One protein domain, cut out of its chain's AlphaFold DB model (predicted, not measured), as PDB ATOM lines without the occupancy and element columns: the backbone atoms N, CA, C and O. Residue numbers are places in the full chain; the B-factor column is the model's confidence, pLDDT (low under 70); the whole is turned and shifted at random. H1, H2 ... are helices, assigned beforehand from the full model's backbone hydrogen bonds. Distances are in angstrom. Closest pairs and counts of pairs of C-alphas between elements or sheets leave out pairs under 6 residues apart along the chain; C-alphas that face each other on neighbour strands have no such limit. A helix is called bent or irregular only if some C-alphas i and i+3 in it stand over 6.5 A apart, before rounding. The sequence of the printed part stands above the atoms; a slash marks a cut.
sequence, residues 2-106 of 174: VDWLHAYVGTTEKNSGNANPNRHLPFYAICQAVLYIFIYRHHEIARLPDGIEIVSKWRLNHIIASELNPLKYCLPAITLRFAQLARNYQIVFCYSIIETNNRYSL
ATOM      1  N   VAL A   2     108.373 128.952  81.010       94.88
ATOM      2  CA  VAL A   2     107.026 128.988  81.613       94.88
ATOM      3  C   VAL A   2     105.909 128.588  80.636       94.88
ATOM      4  O   VAL A   2     105.060 127.784  81.002       94.88
ATOM      5  N   ASP A   3     105.938 129.050  79.382       96.25
ATOM      6  CA  ASP A   3     104.905 128.681  78.392       96.25
ATOM      7  C   ASP A   3     104.857 127.173  78.126       96.25
ATOM      8  O   ASP A   3     103.786 126.582  77.997       96.25
ATOM      9  N   TRP A   4     106.029 126.528  78.110       96.88
ATOM     10  CA  TRP A   4     106.130 125.079  77.967       96.88
ATOM     11  C   TRP A   4     105.539 124.354  79.183       96.88
ATOM     12  O   TRP A   4     104.851 123.353  79.005       96.88
ATOM     13  N   LEU A   5     105.739 124.874  80.403       96.88
ATOM     14  CA  LEU A   5     105.129 124.315  81.617       96.88
ATOM     15  C   LEU A   5     103.599 124.388  81.562       96.88
ATOM     16  O   LEU A   5     102.941 123.397  81.865       96.88
ATOM     17  N   HIS A   6     103.028 125.517  81.131       96.19
ATOM     18  CA  HIS A   6     101.573 125.647  80.961       96.19
ATOM     19  C   HIS A   6     101.025 124.703  79.898       96.19
ATOM     20  O   HIS A   6     100.008 124.049  80.128       96.19
ATOM     21  N   ALA A   7     101.706 124.589  78.756       95.31
ATOM     22  CA  ALA A   7     101.328 123.629  77.724       95.31
ATOM     23  C   ALA A   7     101.373 122.188  78.263       95.31
ATOM     24  O   ALA A   7     100.440 121.417  78.042       95.31
ATOM     25  N   TYR A   8     102.415 121.838  79.025       94.81
ATOM     26  CA  TYR A   8     102.565 120.516  79.628       94.81
ATOM     27  C   TYR A   8     101.426 120.192  80.605       94.81
ATOM     28  O   TYR A   8     100.790 119.143  80.469       94.81
ATOM     29  N   VAL A   9     101.117 121.109  81.532       93.44
ATOM     30  CA  VAL A   9      99.979 120.984  82.462       93.44
ATOM     31  C   VAL A   9      98.677 120.776  81.684       93.44
ATOM     32  O   VAL A   9      98.016 119.758  81.873       93.44
ATOM     33  N   GLY A  10      98.374 121.641  80.709       91.69
ATOM     34  CA  GLY A  10      97.134 121.545  79.932       91.69
ATOM     35  C   GLY A  10      97.006 120.277  79.073       91.69
ATOM     36  O   GLY A  10      95.891 119.862  78.755       91.69
ATOM     37  N   THR A  11      98.117 119.642  78.683       89.25
ATOM     38  CA  THR A  11      98.087 118.332  77.998       89.25
ATOM     39  C   THR A  11      97.913 117.158  78.956       89.25
ATOM     40  O   THR A  11      97.287 116.165  78.593       89.25
ATOM     41  N   THR A  12      98.439 117.273  80.176       85.12
ATOM     42  CA  THR A  12      98.407 116.192  81.165       85.12
ATOM     43  C   THR A  12      97.062 116.124  81.881       85.12
ATOM     44  O   THR A  12      96.541 115.032  82.060       85.12
ATOM     45  N   GLU A  13      96.434 117.265  82.179       77.12
ATOM     46  CA  GLU A  13      95.084 117.317  82.771       77.12
ATOM     47  C   GLU A  13      94.015 116.683  81.863       77.12
ATOM     48  O   GLU A  13      93.057 116.079  82.338       77.12
ATOM     49  N   LYS A  14      94.192 116.765  80.537       72.12
ATOM     50  CA  LYS A  14      93.287 116.141  79.553       72.12
ATOM     51  C   LYS A  14      93.478 114.633  79.429       72.12
ATOM     52  O   LYS A  14      92.547 113.923  79.062       72.12
ATOM     53  N   ASN A  15      94.686 114.155  79.711       67.75
ATOM     54  CA  ASN A  15      95.047 112.747  79.682       67.75
ATOM     55  C   ASN A  15      95.068 112.231  81.120       67.75
ATOM     56  O   ASN A  15      96.138 111.962  81.665       67.75
ATOM     57  N   SER A  16      93.885 112.121  81.737       58.41
ATOM     58  CA  SER A  16      93.700 111.571  83.083       58.41
ATOM     59  C   SER A  16      94.326 110.174  83.177       58.41
ATOM     60  O   SER A  16      93.703 109.170  82.834       58.41
ATOM     61  N   GLY A  17      95.592 110.100  83.588       54.16
ATOM     62  CA  GLY A  17      96.316 108.840  83.693       54.16
ATOM     63  C   GLY A  17      97.823 108.954  83.481       54.16
ATOM     64  O   GLY A  17      98.321 108.722  82.382       54.16
ATOM     65  N   ASN A  18      98.588 109.122  84.561       58.47
ATOM     66  CA  ASN A  18      99.243 107.966  85.190       58.47
ATOM     67  C   ASN A  18     100.203 108.349  86.321       58.47
ATOM     68  O   ASN A  18     101.075 109.198  86.180       58.47
ATOM     69  N   ALA A  19     100.094 107.568  87.393       63.50
ATOM     70  CA  ALA A  19     100.698 107.692  88.716       63.50
ATOM     71  C   ALA A  19     102.236 107.581  88.812       63.50
ATOM     72  O   ALA A  19     102.757 107.451  89.920       63.50
ATOM     73  N   ASN A  20     102.983 107.596  87.697       74.56
ATOM     74  CA  ASN A  20     104.439 107.431  87.745       74.56
ATOM     75  C   ASN A  20     105.168 108.782  87.619       74.56
ATOM     76  O   ASN A  20     105.301 109.295  86.503       74.56
ATOM     77  N   PRO A  21     105.729 109.324  88.718       78.88
ATOM     78  CA  PRO A  21     106.416 110.613  88.698       78.88
ATOM     79  C   PRO A  21     107.639 110.637  87.768       78.88
ATOM     80  O   PRO A  21     107.990 111.697  87.256       78.88
ATOM     81  N   ASN A  22     108.246 109.487  87.453       83.06
ATOM     82  CA  ASN A  22     109.398 109.424  86.548       83.06
ATOM     83  C   ASN A  22     109.065 109.860  85.112       83.06
ATOM     84  O   ASN A  22     109.944 110.328  84.393       83.06
ATOM     85  N   ARG A  23     107.799 109.759  84.683       86.06
ATOM     86  CA  ARG A  23     107.370 110.235  83.354       86.06
ATOM     87  C   ARG A  23     107.367 111.759  83.246       86.06
ATOM     88  O   ARG A  23     107.489 112.299  82.151       86.06
ATOM     89  N   HIS A  24     107.260 112.437  84.383       90.00
ATOM     90  CA  HIS A  24     107.182 113.889  84.486       90.00
ATOM     91  C   HIS A  24     108.522 114.510  84.906       90.00
ATOM     92  O   HIS A  24     108.585 115.699  85.204       90.00
ATOM     93  N   LEU A  25     109.617 113.740  84.893       90.25
ATOM     94  CA  LEU A  25     110.933 114.217  85.318       90.25
ATOM     95  C   LEU A  25     111.392 115.496  84.585       90.25
ATOM     96  O   LEU A  25     111.826 116.425  85.268       90.25
ATOM     97  N   PRO A  26     111.234 115.635  83.249       92.50
ATOM     98  CA  PRO A  26     111.565 116.888  82.567       92.50
ATOM     99  C   PRO A  26     110.717 118.070  83.046       92.50
ATOM    100  O   PRO A  26     111.222 119.183  83.177       92.50
ATOM    101  N   PHE A  27     109.439 117.829  83.353       94.25
ATOM    102  CA  PHE A  27     108.550 118.850  83.898       94.25
ATOM    103  C   PHE A  27     109.018 119.320  85.278       94.25
ATOM    104  O   PHE A  27     109.139 120.524  85.500       94.25
ATOM    105  N   TYR A  28     109.363 118.396  86.176       94.06
ATOM    106  CA  TYR A  28     109.887 118.749  87.496       94.06
ATOM    107  C   TYR A  28     111.243 119.456  87.415       94.06
ATOM    108  O   TYR A  28     111.458 120.431  88.132       94.06
ATOM    109  N   ALA A  29     112.125 119.042  86.501       93.69
ATOM    110  CA  ALA A  29     113.409 119.699  86.283       93.69
ATOM    111  C   ALA A  29     113.242 121.150  85.797       93.69
ATOM    112  O   ALA A  29     113.903 122.052  86.312       93.69
ATOM    113  N   ILE A  30     112.327 121.400  84.852       95.94
ATOM    114  CA  ILE A  30     112.052 122.754  84.348       95.94
ATOM    115  C   ILE A  30     111.338 123.599  85.410       95.94
ATOM    116  O   ILE A  30     111.684 124.770  85.567       95.94
ATOM    117  N   CYS A  31     110.402 123.025  86.176       96.50
ATOM    118  CA  CYS A  31     109.816 123.694  87.341       96.50
ATOM    119  C   CYS A  31     110.916 124.138  88.311       96.50
ATOM    120  O   CYS A  31     111.029 125.329  88.589       96.50
ATOM    121  N   GLN A  32     111.777 123.217  88.753       95.06
ATOM    122  CA  GLN A  32     112.881 123.529  89.660       95.06
ATOM    123  C   GLN A  32     113.812 124.602  89.088       95.06
ATOM    124  O   GLN A  32     114.202 125.504  89.822       95.06
ATOM    125  N   ALA A  33     114.126 124.557  87.790       95.38
ATOM    126  CA  ALA A  33     114.945 125.575  87.137       95.38
ATOM    127  C   ALA A  33     114.287 126.965  87.171       95.38
ATOM    128  O   ALA A  33     114.950 127.945  87.503       95.38
ATOM    129  N   VAL A  34     112.984 127.065  86.881       96.44
ATOM    130  CA  VAL A  34     112.238 128.335  86.952       96.44
ATOM    131  C   VAL A  34     112.209 128.874  88.384       96.44
ATOM    132  O   VAL A  34     112.491 130.057  88.585       96.44
ATOM    133  N   LEU A  35     111.926 128.020  89.376       95.69
ATOM    134  CA  LEU A  35     111.936 128.415  90.789       95.69
ATOM    135  C   LEU A  35     113.334 128.874  91.227       95.69
ATOM    136  O   LEU A  35     113.467 129.921  91.855       95.69
ATOM    137  N   TYR A  36     114.377 128.131  90.851       94.12
ATOM    138  CA  TYR A  36     115.769 128.447  91.167       94.12
ATOM    139  C   TYR A  36     116.211 129.788  90.569       94.12
ATOM    140  O   TYR A  36     116.792 130.612  91.271       94.12
ATOM    141  N   ILE A  37     115.889 130.047  89.296       94.12
ATOM    142  CA  ILE A  37     116.206 131.321  88.634       94.12
ATOM    143  C   ILE A  37     115.510 132.482  89.340       94.12
ATOM    144  O   ILE A  37     116.148 133.505  89.584       94.12
ATOM    145  N   PHE A  38     114.229 132.328  89.688       94.88
ATOM    146  CA  PHE A  38     113.508 133.349  90.442       94.88
ATOM    147  C   PHE A  38     114.177 133.612  91.796       94.88
ATOM    148  O   PHE A  38     114.477 134.763  92.091       94.88
ATOM    149  N   ILE A  39     114.493 132.564  92.566       94.06
ATOM    150  CA  ILE A  39     115.185 132.691  93.859       94.06
ATOM    151  C   ILE A  39     116.506 133.453  93.709       94.06
ATOM    152  O   ILE A  39     116.784 134.356  94.489       94.06
ATOM    153  N   TYR A  40     117.314 133.146  92.694       92.62
ATOM    154  CA  TYR A  40     118.636 133.764  92.548       92.62
ATOM    155  C   TYR A  40     118.601 135.197  92.007       92.62
ATOM    156  O   TYR A  40     119.488 135.997  92.293       92.62
ATOM    157  N   ARG A  41     117.599 135.524  91.184       92.50
ATOM    158  CA  ARG A  41     117.498 136.815  90.481       92.50
ATOM    159  C   ARG A  41     116.430 137.738  91.069       92.50
ATOM    160  O   ARG A  41     116.191 138.799  90.502       92.50
ATOM    161  N   HIS A  42     115.793 137.376  92.184       93.31
ATOM    162  CA  HIS A  42     114.659 138.124  92.736       93.31
ATOM    163  C   HIS A  42     114.970 139.607  92.998       93.31
ATOM    164  O   HIS A  42     114.164 140.454  92.623       93.31
ATOM    165  N   HIS A  43     116.154 139.949  93.522       92.25
ATOM    166  CA  HIS A  43     116.560 141.350  93.704       92.25
ATOM    167  C   HIS A  43     116.665 142.123  92.380       92.25
ATOM    168  O   HIS A  43     116.266 143.282  92.304       92.25
ATOM    169  N   GLU A  44     117.212 141.501  91.332       92.62
ATOM    170  CA  GLU A  44     117.325 142.123  90.005       92.62
ATOM    171  C   GLU A  44     115.941 142.337  89.394       92.62
ATOM    172  O   GLU A  44     115.654 143.412  88.876       92.62
ATOM    173  N   ILE A  45     115.064 141.341  89.526       93.69
ATOM    174  CA  ILE A  45     113.670 141.422  89.087       93.69
ATOM    175  C   ILE A  45     112.941 142.539  89.843       93.69
ATOM    176  O   ILE A  45     112.266 143.350  89.222       93.69
ATOM    177  N   ALA A  46     113.104 142.627  91.164       92.88
ATOM    178  CA  ALA A  46     112.440 143.628  91.997       92.88
ATOM    179  C   ALA A  46     112.897 145.070  91.715       92.88
ATOM    180  O   ALA A  46     112.157 146.006  92.001       92.88
ATOM    181  N   ARG A  47     114.098 145.264  91.153       93.62
ATOM    182  CA  ARG A  47     114.602 146.588  90.740       93.62
ATOM    183  C   ARG A  47     114.041 147.062  89.401       93.62
ATOM    184  O   ARG A  47     114.142 148.247  89.095       93.62
ATOM    185  N   LEU A  48     113.494 146.160  88.585       95.00
ATOM    186  CA  LEU A  48     112.855 146.533  87.328       95.00
ATOM    187  C   LEU A  48     111.470 147.139  87.616       95.00
ATOM    188  O   LEU A  48     110.736 146.547  88.408       95.00
ATOM    189  N   PRO A  49     111.071 148.239  86.942       92.75
ATOM    190  CA  PRO A  49     109.788 148.911  87.187       92.75
ATOM    191  C   PRO A  49     108.576 147.967  87.174       92.75
ATOM    192  O   PRO A  49     107.740 148.038  88.066       92.75
ATOM    193  N   ASP A  50     108.557 147.017  86.233       94.12
ATOM    194  CA  ASP A  50     107.455 146.060  86.057       94.12
ATOM    195  C   ASP A  50     107.889 144.609  86.336       94.12
ATOM    196  O   ASP A  50     107.217 143.658  85.938       94.12
ATOM    197  N   GLY A  51     109.040 144.392  86.982       94.62
ATOM    198  CA  GLY A  51     109.640 143.057  87.083       94.62
ATOM    199  C   GLY A  51     108.768 142.056  87.838       94.62
ATOM    200  O   GLY A  51     108.536 140.946  87.357       94.62
ATOM    201  N   ILE A  52     108.215 142.461  88.983       94.44
ATOM    202  CA  ILE A  52     107.294 141.618  89.760       94.44
ATOM    203  C   ILE A  52     105.982 141.391  89.000       94.44
ATOM    204  O   ILE A  52     105.461 140.278  89.009       94.44
ATOM    205  N   GLU A  53     105.475 142.393  88.276       94.56
ATOM    206  CA  GLU A  53     104.276 142.231  87.445       94.56
ATOM    207  C   GLU A  53     104.509 141.212  86.318       94.56
ATOM    208  O   GLU A  53     103.656 140.359  86.055       94.56
ATOM    209  N   ILE A  54     105.686 141.242  85.685       93.69
ATOM    210  CA  ILE A  54     106.097 140.262  84.673       93.69
ATOM    211  C   ILE A  54     106.127 138.848  85.263       93.69
ATOM    212  O   ILE A  54     105.615 137.921  84.635       93.69
ATOM    213  N   VAL A  55     106.673 138.669  86.471       94.88
ATOM    214  CA  VAL A  55     106.678 137.355  87.136       94.88
ATOM    215  C   VAL A  55     105.263 136.916  87.513       94.88
ATOM    216  O   VAL A  55     104.906 135.757  87.317       94.88
ATOM    217  N   SER A  56     104.405 137.824  87.973       93.50
ATOM    218  CA  SER A  56     102.996 137.520  88.253       93.50
ATOM    219  C   SER A  56     102.246 137.052  86.998       93.50
ATOM    220  O   SER A  56     101.431 136.125  87.061       93.50
ATOM    221  N   LYS A  57     102.584 137.598  85.820       94.94
ATOM    222  CA  LYS A  57     102.048 137.146  84.523       94.94
ATOM    223  C   LYS A  57     102.456 135.716  84.158       94.94
ATOM    224  O   LYS A  57     101.781 135.102  83.335       94.94
ATOM    225  N   TRP A  58     103.474 135.134  84.800       94.62
ATOM    226  CA  TRP A  58     103.827 133.721  84.615       94.62
ATOM    227  C   TRP A  58     102.760 132.764  85.148       94.62
ATOM    228  O   TRP A  58     102.814 131.578  84.831       94.62
ATOM    229  N   ARG A  59     101.787 133.244  85.945       94.62
ATOM    230  CA  ARG A  59     100.685 132.435  86.501       94.62
ATOM    231  C   ARG A  59     101.185 131.169  87.207       94.62
ATOM    232  O   ARG A  59     100.614 130.091  87.051       94.62
ATOM    233  N   LEU A  60     102.250 131.306  88.002       94.81
ATOM    234  CA  LEU A  60     102.898 130.180  88.684       94.81
ATOM    235  C   LEU A  60     101.937 129.392  89.583       94.81
ATOM    236  O   LEU A  60     102.105 128.184  89.705       94.81
ATOM    237  N   ASN A  61     100.905 130.040  90.142       94.81
ATOM    238  CA  ASN A  61      99.884 129.368  90.951       94.81
ATOM    239  C   ASN A  61      99.232 128.194  90.204       94.81
ATOM    240  O   ASN A  61      99.060 127.124  90.773       94.81
ATOM    241  N   HIS A  62      98.935 128.372  88.914       94.44
ATOM    242  CA  HIS A  62      98.328 127.330  88.085       94.44
ATOM    243  C   HIS A  62      99.257 126.118  87.915       94.44
ATOM    244  O   HIS A  62      98.817 124.977  87.959       94.44
ATOM    245  N   ILE A  63     100.565 126.357  87.780       95.75
ATOM    246  CA  ILE A  63     101.558 125.291  87.616       95.75
ATOM    247  C   ILE A  63     101.756 124.535  88.934       95.75
ATOM    248  O   ILE A  63     101.722 123.305  88.955       95.75
ATOM    249  N   ILE A  64     101.960 125.252  90.044       95.19
ATOM    250  CA  ILE A  64     102.297 124.624  91.329       95.19
ATOM    251  C   ILE A  64     101.108 123.928  91.996       95.19
ATOM    252  O   ILE A  64     101.327 122.989  92.757       95.19
ATOM    253  N   ALA A  65      99.880 124.381  91.720       93.25
ATOM    254  CA  ALA A  65      98.649 123.790  92.242       93.25
ATOM    255  C   ALA A  65      98.050 122.719  91.313       93.25
ATOM    256  O   ALA A  65      97.011 122.153  91.642       93.25
ATOM    257  N   SER A  66      98.682 122.445  90.166       92.62
ATOM    258  CA  SER A  66      98.261 121.370  89.259       92.62
ATOM    259  C   SER A  66      98.356 119.991  89.923       92.62
ATOM    260  O   SER A  66      99.112 119.796  90.877       92.62
ATOM    261  N   GLU A  67      97.653 118.999  89.366       89.81
ATOM    262  CA  GLU A  67      97.685 117.605  89.849       89.81
ATOM    263  C   GLU A  67      99.098 116.995  89.855       89.81
ATOM    264  O   GLU A  67      99.394 116.095  90.640       89.81
ATOM    265  N   LEU A  68      99.997 117.520  89.012       90.38
ATOM    266  CA  LEU A  68     101.406 117.130  88.958       90.38
ATOM    267  C   LEU A  68     102.192 117.547  90.207       90.38
ATOM    268  O   LEU A  68     103.227 116.955  90.496       90.38
ATOM    269  N   ASN A  69     101.716 118.556  90.943       91.94
ATOM    270  CA  ASN A  69     102.240 118.990  92.237       91.94
ATOM    271  C   ASN A  69     103.783 119.078  92.278       91.94
ATOM    272  O   ASN A  69     104.448 118.355  93.031       91.94
ATOM    273  N   PRO A  70     104.395 119.963  91.467       93.88
ATOM    274  CA  PRO A  70     105.849 120.042  91.349       93.88
ATOM    275  C   PRO A  70     106.548 120.368  92.676       93.88
ATOM    276  O   PRO A  70     107.692 119.959  92.864       93.88
ATOM    277  N   LEU A  71     105.877 121.040  93.622       93.94
ATOM    278  CA  LEU A  71     106.444 121.364  94.938       93.94
ATOM    279  C   LEU A  71     106.740 120.123  95.791       93.94
ATOM    280  O   LEU A  71     107.574 120.202  96.690       93.94
ATOM    281  N   LYS A  72     106.086 118.987  95.512       90.94
ATOM    282  CA  LYS A  72     106.362 117.699  96.163       90.94
ATOM    283  C   LYS A  72     107.681 117.077  95.696       90.94
ATOM    284  O   LYS A  72     108.315 116.354  96.457       90.94
ATOM    285  N   TYR A  73     108.067 117.331  94.448       89.75
ATOM    286  CA  TYR A  73     109.200 116.669  93.796       89.75
ATOM    287  C   TYR A  73     110.425 117.575  93.630       89.75
ATOM    288  O   TYR A  73     111.533 117.070  93.488       89.75
ATOM    289  N   CYS A  74     110.257 118.900  93.670       91.75
ATOM    290  CA  CYS A  74     111.378 119.840  93.731       91.75
ATOM    291  C   CYS A  74     112.156 119.700  95.049       91.75
ATOM    292  O   CYS A  74     111.617 119.266  96.067       91.75
ATOM    293  N   LEU A  75     113.436 120.082  95.043       91.44
ATOM    294  CA  LEU A  75     114.281 120.071  96.239       91.44
ATOM    295  C   LEU A  75     113.639 120.890  97.374       91.44
ATOM    296  O   LEU A  75     113.301 122.056  97.147       91.44
ATOM    297  N   PRO A  76     113.529 120.350  98.606       90.75
ATOM    298  CA  PRO A  76     112.873 121.040  99.718       90.75
ATOM    299  C   PRO A  76     113.435 122.437 100.001       90.75
ATOM    300  O   PRO A  76     112.675 123.367 100.258       90.75
ATOM    301  N   ALA A  77     114.759 122.606  99.888       90.56
ATOM    302  CA  ALA A  77     115.414 123.903 100.045       90.56
ATOM    303  C   ALA A  77     114.933 124.928  99.001       90.56
ATOM    304  O   ALA A  77     114.657 126.073  99.349       90.56
ATOM    305  N   ILE A  78     114.765 124.509  97.741       93.25
ATOM    306  CA  ILE A  78     114.250 125.363  96.662       93.25
ATOM    307  C   ILE A  78     112.776 125.682  96.894       93.25
ATOM    308  O   ILE A  78     112.390 126.846  96.845       93.25
ATOM    309  N   THR A  79     111.963 124.674  97.209       94.50
ATOM    310  CA  THR A  79     110.530 124.839  97.473       94.50
ATOM    311  C   THR A  79     110.270 125.819  98.623       94.50
ATOM    312  O   THR A  79     109.445 126.723  98.487       94.50
ATOM    313  N   LEU A  80     110.998 125.686  99.736       94.81
ATOM    314  CA  LEU A  80     110.821 126.546 100.906       94.81
ATOM    315  C   LEU A  80     111.303 127.979 100.654       94.81
ATOM    316  O   LEU A  80     110.606 128.929 101.013       94.81
ATOM    317  N   ARG A  81     112.468 128.148 100.012       95.06
ATOM    318  CA  ARG A  81     112.984 129.481  99.665       95.06
ATOM    319  C   ARG A  81     112.098 130.189  98.649       95.06
ATOM    320  O   ARG A  81     111.800 131.367  98.826       95.06
ATOM    321  N   PHE A  82     111.594 129.468  97.648       96.50
ATOM    322  CA  PHE A  82     110.593 130.003  96.732       96.50
ATOM    323  C   PHE A  82     109.340 130.473  97.478       96.50
ATOM    324  O   PHE A  82     108.893 131.588  97.239       96.50
ATOM    325  N   ALA A  83     108.790 129.667  98.393       96.94
ATOM    326  CA  ALA A  83     107.581 130.030  99.137       96.94
ATOM    327  C   ALA A  83     107.754 131.306  99.975       96.94
ATOM    328  O   ALA A  83     106.844 132.136 100.023       96.94
ATOM    329  N   GLN A  84     108.929 131.485 100.589       95.94
ATOM    330  CA  GLN A  84     109.279 132.703 101.322       95.94
ATOM    331  C   GLN A  84     109.279 133.922 100.393       95.94
ATOM    332  O   GLN A  84     108.543 134.877 100.639       95.94
ATOM    333  N   LEU A  85     110.041 133.868  99.296       95.19
ATOM    334  CA  LEU A  85     110.169 134.988  98.362       95.19
ATOM    335  C   LEU A  85     108.852 135.293  97.638       95.19
ATOM    336  O   LEU A  85     108.440 136.446  97.550       95.19
ATOM    337  N   ALA A  86     108.148 134.269  97.154       95.44
ATOM    338  CA  ALA A  86     106.873 134.429  96.458       95.44
ATOM    339  C   ALA A  86     105.809 135.074  97.357       95.44
ATOM    340  O   ALA A  86     105.023 135.888  96.871       95.44
ATOM    341  N   ARG A  87     105.819 134.770  98.663       95.81
ATOM    342  CA  ARG A  87     104.990 135.464  99.655       95.81
ATOM    343  C   ARG A  87     105.438 136.911  99.832       95.81
ATOM    344  O   ARG A  87     104.590 137.796  99.821       95.81
ATOM    345  N   ASN A  88     106.734 137.167  99.992       94.56
ATOM    346  CA  ASN A  88     107.246 138.521 100.223       94.56
ATOM    347  C   ASN A  88     106.905 139.464  99.054       94.56
ATOM    348  O   ASN A  88     106.469 140.588  99.281       94.56
ATOM    349  N   TYR A  89     106.970 138.967  97.818       94.94
ATOM    350  CA  TYR A  89     106.558 139.703  96.617       94.94
ATOM    351  C   TYR A  89     105.065 139.609  96.274       94.94
ATOM    352  O   TYR A  89     104.646 140.161  95.260       94.94
ATOM    353  N   GLN A  90     104.257 138.911  97.082       94.94
ATOM    354  CA  GLN A  90     102.816 138.717  96.857       94.94
ATOM    355  C   GLN A  90     102.483 138.077  95.491       94.94
ATOM    356  O   GLN A  90     101.440 138.344  94.900       94.94
ATOM    357  N   ILE A  91     103.369 137.215  94.986       94.69
ATOM    358  CA  ILE A  91     103.219 136.540  93.689       94.69
ATOM    359  C   ILE A  91     102.327 135.303  93.839       94.69
ATOM    360  O   ILE A  91     101.361 135.138  93.094       94.69
ATOM    361  N   VAL A  92     102.643 134.420  94.797       95.75
ATOM    362  CA  VAL A  92     101.854 133.217  95.114       95.75
ATOM    363  C   VAL A  92     102.033 132.820  96.583       95.75
ATOM    364  O   VAL A  92     103.129 132.904  97.131       95.75
ATOM    365  N   PHE A  93     100.965 132.305  97.194       95.19
ATOM    366  CA  PHE A  93     100.964 131.729  98.539       95.19
ATOM    367  C   PHE A  93     100.839 130.202  98.462       95.19
ATOM    368  O   PHE A  93      99.748 129.677  98.266       95.19
ATOM    369  N   CYS A  94     101.949 129.479  98.614       96.19
ATOM    370  CA  CYS A  94     101.986 128.019  98.437       96.19
ATOM    371  C   CYS A  94     102.334 127.222  99.703       96.19
ATOM    372  O   CYS A  94     102.498 126.006  99.633       96.19
ATOM    373  N   TYR A  95     102.410 127.876 100.866       95.94
ATOM    374  CA  TYR A  95     102.707 127.205 102.138       95.94
ATOM    375  C   TYR A  95     101.704 126.101 102.487       95.94
ATOM    376  O   TYR A  95     102.122 125.054 102.968       95.94
ATOM    377  N   SER A  96     100.414 126.291 102.190       95.00
ATOM    378  CA  SER A  96      99.391 125.257 102.398       95.00
ATOM    379  C   SER A  96      99.662 124.006 101.559       95.00
ATOM    380  O   SER A  96      99.608 122.899 102.082       95.00
ATOM    381  N   ILE A  97     100.038 124.174 100.285       94.81
ATOM    382  CA  ILE A  97     100.405 123.068  99.386       94.81
ATOM    383  C   ILE A  97     101.620 122.316  99.945       94.81
ATOM    384  O   ILE A  97     101.620 121.088 100.008       94.81
ATOM    385  N   ILE A  98     102.644 123.048 100.391       94.56
ATOM    386  CA  ILE A  98     103.862 122.469 100.975       94.56
ATOM    387  C   ILE A  98     103.541 121.697 102.260       94.56
ATOM    388  O   ILE A  98     104.018 120.580 102.445       94.56
ATOM    389  N   GLU A  99     102.713 122.261 103.135       92.44
ATOM    390  CA  GLU A  99     102.298 121.606 104.373       92.44
ATOM    391  C   GLU A  99     101.528 120.311 104.091       92.44
ATOM    392  O   GLU A  99     101.828 119.267 104.674       92.44
ATOM    393  N   THR A 100     100.584 120.348 103.148       91.88
ATOM    394  CA  THR A 100      99.860 119.166 102.680       91.88
ATOM    395  C   THR A 100     100.820 118.101 102.140       91.88
ATOM    396  O   THR A 100     100.715 116.936 102.526       91.88
ATOM    397  N   ASN A 101     101.808 118.484 101.326       90.69
ATOM    398  CA  ASN A 101     102.817 117.565 100.788       90.69
ATOM    399  C   ASN A 101     103.634 116.884 101.889       90.69
ATOM    400  O   ASN A 101     103.861 115.675 101.824       90.69
ATOM    401  N   ASN A 102     104.025 117.640 102.916       87.06
ATOM    402  CA  ASN A 102     104.781 117.114 104.048       87.06
ATOM    403  C   ASN A 102     103.966 116.089 104.844       87.06
ATOM    404  O   ASN A 102     104.508 115.048 105.209       87.06
ATOM    405  N   ARG A 103     102.661 116.324 105.057       84.44
ATOM    406  CA  ARG A 103     101.774 115.375 105.758       84.44
ATOM    407  C   ARG A 103     101.658 114.036 105.029       84.44
ATOM    408  O   ARG A 103     101.670 112.998 105.679       84.44
ATOM    409  N   TYR A 104     101.599 114.049 103.697       75.94
ATOM    410  CA  TYR A 104     101.557 112.828 102.881       75.94
ATOM    411  C   TYR A 104     102.915 112.123 102.728       75.94
ATOM    412  O   TYR A 104     102.959 111.003 102.228       75.94
ATOM    413  N   SER A 105     104.019 112.775 103.106       67.75
ATOM    414  CA  SER A 105     105.371 112.203 103.050       67.75
ATOM    415  C   SER A 105     105.817 111.571 104.373       67.75
ATOM    416  O   SER A 105     106.902 110.988 104.422       67.75
ATOM    417  N   LEU A 106     105.024 111.691 105.443       56.69
ATOM    418  CA  LEU A 106     105.299 111.013 106.706       56.69
ATOM    419  C   LEU A 106     105.045 109.507 106.529       56.69
ATOM    420  O   LEU A 106     103.958 109.135 106.083       56.69
TER     421      LEU A 106
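What this domain is: This is residues 2 to 106 of the 174 residues of the protein "Hypothetical protein" of Rotaria sp. Silwood1 (UniProt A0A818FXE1). A long helix, H2, runs along the length of the domain; H1 folds back over one side of its first half, and H6 packs on another side, with H7 running back beyond it. The short helices H3, H4 and H5 return along H2, from its last residues toward its first. The printed part has 105 residues with seven named helices, H1 to H7 in order along the chain, and no named strand: the class is all helix. It is compact, with a radius of gyration of the C-alphas of 13.8 A, and spans 42 by 31 by 18 A.

Where its parts are: H1 is residues 2 to 14, 18.9 A long, and begins with C-alpha 2 at (107.026, 128.988, 81.613). H2 is residues 21 to 47, 37.0 A long, from C-alpha 21 at (106.416, 110.613, 88.698). It is irregular, with C-alphas 40 and 43 standing 7.9 A apart and a kink of 62 degrees near residue 41. H3 is residues 51 to 56, H4 residues 60 to 64 and H5 residues 70 to 73. H6 is residues 76 to 88, 18.4 A long. H7 is residues 95 to 104, 14.4 A long, and ends with C-alpha 104 at (101.557, 112.828, 102.881).

How they stand to each other: H2 is the hub, touching four helices. H1 and H2 form a helical hairpin, opposite ways at a shallow tilt of 34 degrees, only just short of steep; H2 touches H1 with residues 27 to 34 alone, and the closest C-alphas, of Leu 5 and Phe 27, are 6.8 A apart. With residues 32 to 42 alone H2 touches H6, the same way at a steep tilt of 42 degrees; the closest C-alphas, of Ile 39 and Phe 82, are 6.0 A apart. H3 and H2 only just touch, with 3 pairs of C-alphas within 8 A, and only at the corner, Ile 45 to Gly 51 at 4.8 A between C-alphas. H4 is near H2. H5 touches H7, the closest C-alphas being those of Lys 72 and Asn 101, 5.8 A apart. H6 and H7 are close but not clearly touching, opposite ways at a shallow tilt of 25 degrees. H1 and H7 are apart. Every O i to N i+4 pair is within hydrogen-bond range in H3, H4, H6 and H7, against 8 of 9 in H1 and 18 of 23 in H2; H5 is too short for such a pair.

The domain as a whole: The two C-alphas farthest apart, of Pro 49 and Leu 106, are 42.9 A apart. The printed part has no cut and no long link. Mean pLDDT of the printed part is 90.5; residues 15 to 19 and 105 to 106 are under 70.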